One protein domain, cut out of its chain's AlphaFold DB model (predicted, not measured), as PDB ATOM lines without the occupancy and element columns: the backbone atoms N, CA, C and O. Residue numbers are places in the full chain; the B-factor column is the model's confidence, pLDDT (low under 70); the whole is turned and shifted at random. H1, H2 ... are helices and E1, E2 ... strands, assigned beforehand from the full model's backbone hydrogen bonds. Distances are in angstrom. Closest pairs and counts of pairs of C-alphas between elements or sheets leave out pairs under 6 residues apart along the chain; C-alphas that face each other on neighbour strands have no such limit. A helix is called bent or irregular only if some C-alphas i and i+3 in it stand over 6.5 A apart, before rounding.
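Overview. This is residues 15 to 62 of the 105 residues of an uncharacterized protein of Alcaligenes xylosoxydans xylosoxydans (UniProt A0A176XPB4). A small sheet of three antiparallel strands makes a wall with one helix, H1, lying over one face and running along the strands, while the other face is bare of any named helix. A long loop, residues 29 to 41, reaches away beyond the end of E2 and folds back to E3, and it makes one end of the longest axis. The printed part has 48 residues, with three named strands and one named helix in the order E1, E2, E3, H1; the sheet's order is E1, E2, E3, and the class is mixed, helices and strands. The whole is flat and only just compact, close to loose, with a radius of gyration of the C-alphas of 11.3 A, and its C-alphas span 33 by 24 by 11 A along their three main axes.

Along the chain. The printed part begins with strand E1, residues 15 to 19, whose first C-alpha, that of Ser 15, is at (104.309, 114.637, 164.582). E1 measures 12.2 A from first to last C-alpha. After three residues comes strand E2, residues 23 to 28, the longest strand with 6 residues and 16.6 A from first to last C-alpha. Residues 29 to 41 hold no named element; the C-alpha of Asp 33 in this stretch is at (122.493, 120.137, 161.968). Strand E3 follows with residues 42 to 45 and 10.7 A from first to last C-alpha. Two residues later begins helix H1, residues 48 to 59, which measures 16.5 A and ends with the C-alpha of Asn 59 at (103.226, 126.569, 163.486). H1 is not bent.

Arrangement. The three strands form a meander, each strand the antiparallel neighbour of the one before. E1 and E2 are a hairpin, with 146 degrees between their N-to-C directions. The C-alphas of Ile 16 and Leu 26 face each other at 4.4 A. Between these two strands N 17 and O 25 are within hydrogen-bond range at 2.9 A, and N 25 and O 17 at 2.8 A. E2 and E3 are also a hairpin, with 160 degrees between their directions. The C-alphas of Arg 25 and Thr 43 face each other at 4.5 A, and N 24 and O 44 are within hydrogen-bond range at 2.8 A, as are N 44 and O 24 at 3.0 A. E1 and E3 are the edge strands, and E2 is the inner strand. H1 is on the sheet at a height over the sheet of 9.2 A, and the sheet and helix make two layers, a helix on one face of a sheet. H1 lies over E2, and on the local plane the two lines stand at 17 degrees, so that H1 runs along the strands. The closest C-alphas of E3 and H1 are those of Val 44 and Ser 50, 5.9 A apart. The closest C-alphas of E2 and H1 are those of Trp 24 and Arg 51, 6.8 A apart. In H1 every O i to N i+4 pair is within hydrogen-bond range.

Size, cuts and confidence. The two C-alphas farthest apart are those of Asp 33 and Asp 47, 32.7 A. The C-alphas of the first and last printed residues, Ser 15 and Ala 62, are 13.4 A apart. The printed part has no cut. The links E1 to E2 and E3 to H1 are tight, and the link E2 to E3, 13 residues, is long; its C-alphas lie 6 to 19 A from the mean of all C-alphas. The mean pLDDT of the printed part is 91.5, and no printed residue is under 70.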
ATOM      1  N   SER A  15     105.450 115.462 164.192       93.81
ATOM      2  CA  SER A  15     104.309 114.637 164.582       93.81
ATOM      3  C   SER A  15     103.919 114.898 166.032       93.81
ATOM      4  O   SER A  15     104.760 115.244 166.860       93.81
ATOM      5  N   ILE A  16     102.631 114.719 166.342       95.25
ATOM      6  CA  ILE A  16     102.128 114.704 167.717       95.25
ATOM      7  C   ILE A  16     101.599 113.310 168.022       95.25
ATOM      8  O   ILE A  16     100.713 112.816 167.324       95.25
ATOM      9  N   ARG A  17     102.099 112.704 169.098       93.94
ATOM     10  CA  ARG A  17     101.643 111.408 169.608       93.94
ATOM     11  C   ARG A  17     101.185 111.514 171.055       93.94
ATOM     12  O   ARG A  17     101.673 112.351 171.811       93.94
ATOM     13  N   ALA A  18     100.240 110.663 171.437       93.88
ATOM     14  CA  ALA A  18      99.913 110.456 172.840       93.88
ATOM     15  C   ALA A  18     101.062 109.693 173.512       93.88
ATOM     16  O   ALA A  18     101.556 108.711 172.952       93.88
ATOM     17  N   VAL A  19     101.487 110.138 174.691       91.81
ATOM     18  CA  VAL A  19     102.514 109.474 175.498       91.81
ATOM     19  C   VAL A  19     102.003 109.330 176.922       91.81
ATOM     20  O   VAL A  19     101.452 110.265 177.498       91.81
ATOM     21  N   ALA A  20     102.212 108.147 177.499       89.56
ATOM     22  CA  ALA A  20     101.594 107.757 178.762       89.56
ATOM     23  C   ALA A  20     100.063 107.942 178.710       89.56
ATOM     24  O   ALA A  20      99.456 107.760 177.655       89.56
ATOM     25  N   ARG A  21      99.430 108.215 179.855       87.19
ATOM     26  CA  ARG A  21      97.970 108.347 179.934       87.19
ATOM     27  C   ARG A  21      97.456 109.743 179.623       87.19
ATOM     28  O   ARG A  21      96.344 109.839 179.137       87.19
ATOM     29  N   ASP A  22      98.256 110.774 179.894       93.19
ATOM     30  CA  ASP A  22      97.734 112.136 180.037       93.19
ATOM     31  C   ASP A  22      98.615 113.199 179.354       93.19
ATOM     32  O   ASP A  22      98.493 114.380 179.673       93.19
ATOM     33  N   TRP A  23      99.486 112.819 178.402       96.06
ATOM     34  CA  TRP A  23     100.346 113.776 177.689       96.06
ATOM     35  C   TRP A  23     100.278 113.664 176.160       96.06
ATOM     36  O   TRP A  23     100.342 112.578 175.584       96.06
ATOM     37  N   TRP A  24     100.227 114.813 175.486       96.19
ATOM     38  CA  TRP A  24     100.622 114.945 174.083       96.19
ATOM     39  C   TRP A  24     102.113 115.249 174.004       96.19
ATOM     40  O   TRP A  24     102.610 116.085 174.755       96.19
ATOM     41  N   ARG A  25     102.812 114.621 173.058       95.25
ATOM     42  CA  ARG A  25     104.210 114.904 172.730       95.25
ATOM     43  C   ARG A  25     104.340 115.283 171.265       95.25
ATOM     44  O   ARG A  25     103.937 114.496 170.410       95.25
ATOM     45  N   LEU A  26     104.928 116.442 171.000       95.00
ATOM     46  CA  LEU A  26     105.397 116.856 169.685       95.00
ATOM     47  C   LEU A  26     106.880 116.514 169.548       95.00
ATOM     48  O   LEU A  26     107.669 116.823 170.442       95.00
ATOM     49  N   GLN A  27     107.231 115.900 168.424       93.31
ATOM     50  CA  GLN A  27     108.609 115.628 168.022       93.31
ATOM     51  C   GLN A  27     108.760 115.738 166.503       93.31
ATOM     52  O   GLN A  27     107.785 115.536 165.770       93.31
ATOM     53  N   ALA A  28     109.973 115.995 166.032       91.62
ATOM     54  CA  ALA A  28     110.349 115.871 164.629       91.62
ATOM     55  C   ALA A  28     111.600 114.993 164.504       91.62
ATOM     56  O   ALA A  28     112.388 114.891 165.440       91.62
ATOM     57  N   ASP A  29     111.745 114.330 163.359       89.62
ATOM     58  CA  ASP A  29     112.933 113.532 163.040       89.62
ATOM     59  C   ASP A  29     114.024 114.468 162.512       89.62
ATOM     60  O   ASP A  29     114.142 114.708 161.310       89.62
ATOM     61  N   HIS A  30     114.689 115.149 163.441       91.38
ATOM     62  CA  HIS A  30     115.645 116.202 163.133       91.38
ATOM     63  C   HIS A  30     116.886 115.651 162.419       91.38
ATOM     64  O   HIS A  30     117.360 114.566 162.744       91.38
ATOM     65  N   ASP A  31     117.414 116.420 161.464       88.31
ATOM     66  CA  ASP A  31     118.747 116.166 160.922       88.31
ATOM     67  C   ASP A  31     119.836 116.573 161.931       88.31
ATOM     68  O   ASP A  31     119.566 117.237 162.939       88.31
ATOM     69  N   ASP A  32     121.072 116.153 161.662       86.38
ATOM     70  CA  ASP A  32     122.205 116.326 162.581       86.38
ATOM     71  C   ASP A  32     122.587 117.801 162.815       86.38
ATOM     72  O   ASP A  32     123.204 118.123 163.829       86.38
ATOM     73  N   ASP A  33     122.189 118.700 161.909       88.69
ATOM     74  CA  ASP A  33     122.493 120.137 161.968       88.69
ATOM     75  C   ASP A  33     121.338 120.973 162.557       88.69
ATOM     76  O   ASP A  33     121.427 122.204 162.662       88.69
ATOM     77  N   CYS A  34     120.235 120.340 162.968       90.62
ATOM     78  CA  CYS A  34     119.090 121.044 163.523       90.62
ATOM     79  C   CYS A  34     119.395 121.633 164.906       90.62
ATOM     80  O   CYS A  34     119.787 120.932 165.838       90.62
ATOM     81  N   ALA A  35     119.059 122.912 165.095       89.31
ATOM     82  CA  ALA A  35     119.211 123.603 166.379       89.31
ATOM     83  C   ALA A  35     118.404 122.987 167.537       89.31
ATOM     84  O   ALA A  35     118.695 123.276 168.697       89.31
ATOM     85  N   LEU A  36     117.371 122.196 167.233       88.19
ATOM     86  CA  LEU A  36     116.585 121.502 168.244       88.19
ATOM     87  C   LEU A  36     117.164 120.139 168.618       88.19
ATOM     88  O   LEU A  36     116.651 119.591 169.563       88.19
ATOM     89  N   ASP A  37     118.210 119.616 167.973       82.50
ATOM     90  CA  ASP A  37     118.714 118.249 168.201       82.50
ATOM     91  C   ASP A  37     117.645 117.136 168.049       82.50
ATOM     92  O   ASP A  37     116.450 117.385 167.918       82.50
ATOM     93  N   SER A  38     118.058 115.866 167.994       75.50
ATOM     94  CA  SER A  38     117.136 114.731 167.795       75.50
ATOM     95  C   SER A  38     116.342 114.335 169.048       75.50
ATOM     96  O   SER A  38     115.422 113.519 168.966       75.50
ATOM     97  N   GLY A  39     116.679 114.897 170.209       76.12
ATOM     98  CA  GLY A  39     116.069 114.601 171.502       76.12
ATOM     99  C   GLY A  39     115.050 115.639 171.966       76.12
ATOM    100  O   GLY A  39     114.437 115.439 173.019       76.12
ATOM    101  N   HIS A  40     114.847 116.736 171.233       84.75
ATOM    102  CA  HIS A  40     113.920 117.770 171.667       84.75
ATOM    103  C   HIS A  40     112.462 117.344 171.551       84.75
ATOM    104  O   HIS A  40     111.897 117.129 170.476       84.75
ATOM    105  N   GLU A  41     111.824 117.284 172.713       87.69
ATOM    106  CA  GLU A  41     110.435 116.899 172.869       87.69
ATOM    107  C   GLU A  41     109.664 118.026 173.556       87.69
ATOM    108  O   GLU A  41     110.041 118.506 174.626       87.69
ATOM    109  N   LEU A  42     108.533 118.417 172.968       92.12
ATOM    110  CA  LEU A  42     107.589 119.331 173.607       92.12
ATOM    111  C   LEU A  42     106.379 118.542 174.086       92.12
ATOM    112  O   LEU A  42     105.725 117.860 173.295       92.12
ATOM    113  N   THR A  43     106.053 118.647 175.372       95.19
ATOM    114  CA  THR A  43     104.917 117.935 175.965       95.19
ATOM    115  C   THR A  43     103.907 118.876 176.600       95.19
ATOM    116  O   THR A  43     104.285 119.834 177.270       95.19
ATOM    117  N   VAL A  44     102.622 118.566 176.435       96.25
ATOM    118  CA  VAL A  44     101.493 119.280 177.055       96.25
ATOM    119  C   VAL A  44     100.451 118.276 177.565       96.25
ATOM    120  O   VAL A  44     100.447 117.139 177.082       96.25
ATOM    121  N   PRO A  45      99.569 118.649 178.510       97.12
ATOM    122  CA  PRO A  45      98.496 117.766 178.969       97.12
ATOM    123  C   PRO A  45      97.608 117.263 177.819       97.12
ATOM    124  O   PRO A  45      97.426 117.950 176.810       97.12
ATOM    125  N   GLN A  46      97.062 116.050 177.949       95.75
ATOM    126  CA  GLN A  46      96.281 115.387 176.898       95.75
ATOM    127  C   GLN A  46      94.828 115.876 176.799       95.75
ATOM    128  O   GLN A  46      93.895 115.087 176.670       95.75
ATOM    129  N   ASP A  47      94.627 117.188 176.809       95.25
ATOM    130  CA  ASP A  47      93.333 117.812 176.552       95.25
ATOM    131  C   ASP A  47      93.313 118.517 175.173       95.25
ATOM    132  O   ASP A  47      94.370 118.777 174.573       95.25
ATOM    133  N   PRO A  48      92.123 118.781 174.599       94.31
ATOM    134  CA  PRO A  48      92.012 119.391 173.274       94.31
ATOM    135  C   PRO A  48      92.585 120.813 173.175       94.31
ATOM    136  O   PRO A  48      93.089 121.178 172.110       94.31
ATOM    137  N   GLU A  49      92.513 121.604 174.247       95.69
ATOM    138  CA  GLU A  49      92.974 122.996 174.271       95.69
ATOM    139  C   GLU A  49      94.503 123.050 174.272       95.69
ATOM    140  O   GLU A  49      95.100 123.696 173.408       95.69
ATOM    141  N   SER A  50      95.137 122.267 175.144       96.06
ATOM    142  CA  SER A  50      96.588 122.083 175.190       96.06
ATOM    143  C   SER A  50      97.141 121.605 173.847       96.06
ATOM    144  O   SER A  50      98.140 122.138 173.352       96.06
ATOM    145  N   ARG A  51      96.469 120.644 173.194       95.38
ATOM    146  CA  ARG A  51      96.871 120.172 171.858       95.38
ATOM    147  C   ARG A  51      96.786 121.280 170.810       95.38
ATOM    148  O   ARG A  51      97.697 121.419 169.995       95.38
ATOM    149  N   ALA A  52      95.692 122.041 170.802       95.12
ATOM    150  CA  ALA A  52      95.499 123.133 169.854       95.12
ATOM    151  C   ALA A  52      96.541 124.243 170.053       95.12
ATOM    152  O   ALA A  52      97.119 124.723 169.075       95.12
ATOM    153  N   TRP A  53      96.825 124.593 171.308       95.25
ATOM    154  CA  TRP A  53      97.867 125.549 171.665       95.25
ATOM    155  C   TRP A  53      99.248 125.090 171.186       95.25
ATOM    156  O   TRP A  53      99.962 125.869 170.555       95.25
ATOM    157  N   LEU A  54      99.600 123.817 171.409       95.19
ATOM    158  CA  LEU A  54     100.892 123.259 171.000       95.19
ATOM    159  C   LEU A  54     101.097 123.365 169.482       95.19
ATOM    160  O   LEU A  54     102.139 123.841 169.030       95.19
ATOM    161  N   VAL A  55     100.077 123.002 168.697       95.12
ATOM    162  CA  VAL A  55     100.104 123.150 167.232       95.12
ATOM    163  C   VAL A  55     100.267 124.616 166.832       95.12
ATOM    164  O   VAL A  55     101.098 124.932 165.985       95.12
ATOM    165  N   GLN A  56      99.512 125.532 167.442       93.44
ATOM    166  CA  GLN A  56      99.587 126.954 167.103       93.44
ATOM    167  C   GLN A  56     100.962 127.556 167.434       93.44
ATOM    168  O   GLN A  56     101.515 128.310 166.632       93.44
ATOM    169  N   ALA A  57     101.525 127.224 168.597       92.38
ATOM    170  CA  ALA A  57     102.824 127.717 169.043       92.38
ATOM    171  C   ALA A  57     103.979 127.194 168.175       92.38
ATOM    172  O   ALA A  57     104.932 127.933 167.915       92.38
ATOM    173  N   TRP A  58     103.886 125.944 167.712       93.25
ATOM    174  CA  TRP A  58     104.828 125.365 166.755       93.25
ATOM    175  C   TRP A  58     104.705 126.033 165.382       93.25
ATOM    176  O   TRP A  58     105.665 126.612 164.871       93.25
ATOM    177  N   ASN A  59     103.492 126.057 164.828       92.31
ATOM    178  CA  ASN A  59     103.226 126.569 163.486       92.31
ATOM    179  C   ASN A  59     103.484 128.070 163.333       92.31
ATOM    180  O   ASN A  59     103.750 128.515 162.222       92.31
ATOM    181  N   ARG A  60     103.412 128.849 164.422       88.50
ATOM    182  CA  ARG A  60     103.793 130.272 164.424       88.50
ATOM    183  C   ARG A  60     105.259 130.474 164.043       88.50
ATOM    184  O   ARG A  60     105.600 131.513 163.493       88.50
ATOM    185  N   ARG A  61     106.118 129.516 164.395       87.12
ATOM    186  CA  ARG A  61     107.562 129.580 164.149       87.12
ATOM    187  C   ARG A  61     107.947 128.893 162.848       87.12
ATOM    188  O   ARG A  61     108.962 129.248 162.266       87.12
ATOM    189  N   ALA A  62     107.153 127.919 162.408       86.06
ATOM    190  CA  ALA A  62     107.402 127.233 161.154       86.06
ATOM    191  C   ALA A  62     107.228 128.195 159.965       86.06
ATOM    192  O   ALA A  62     106.282 128.994 159.971       86.06
TER     193      ALA A  62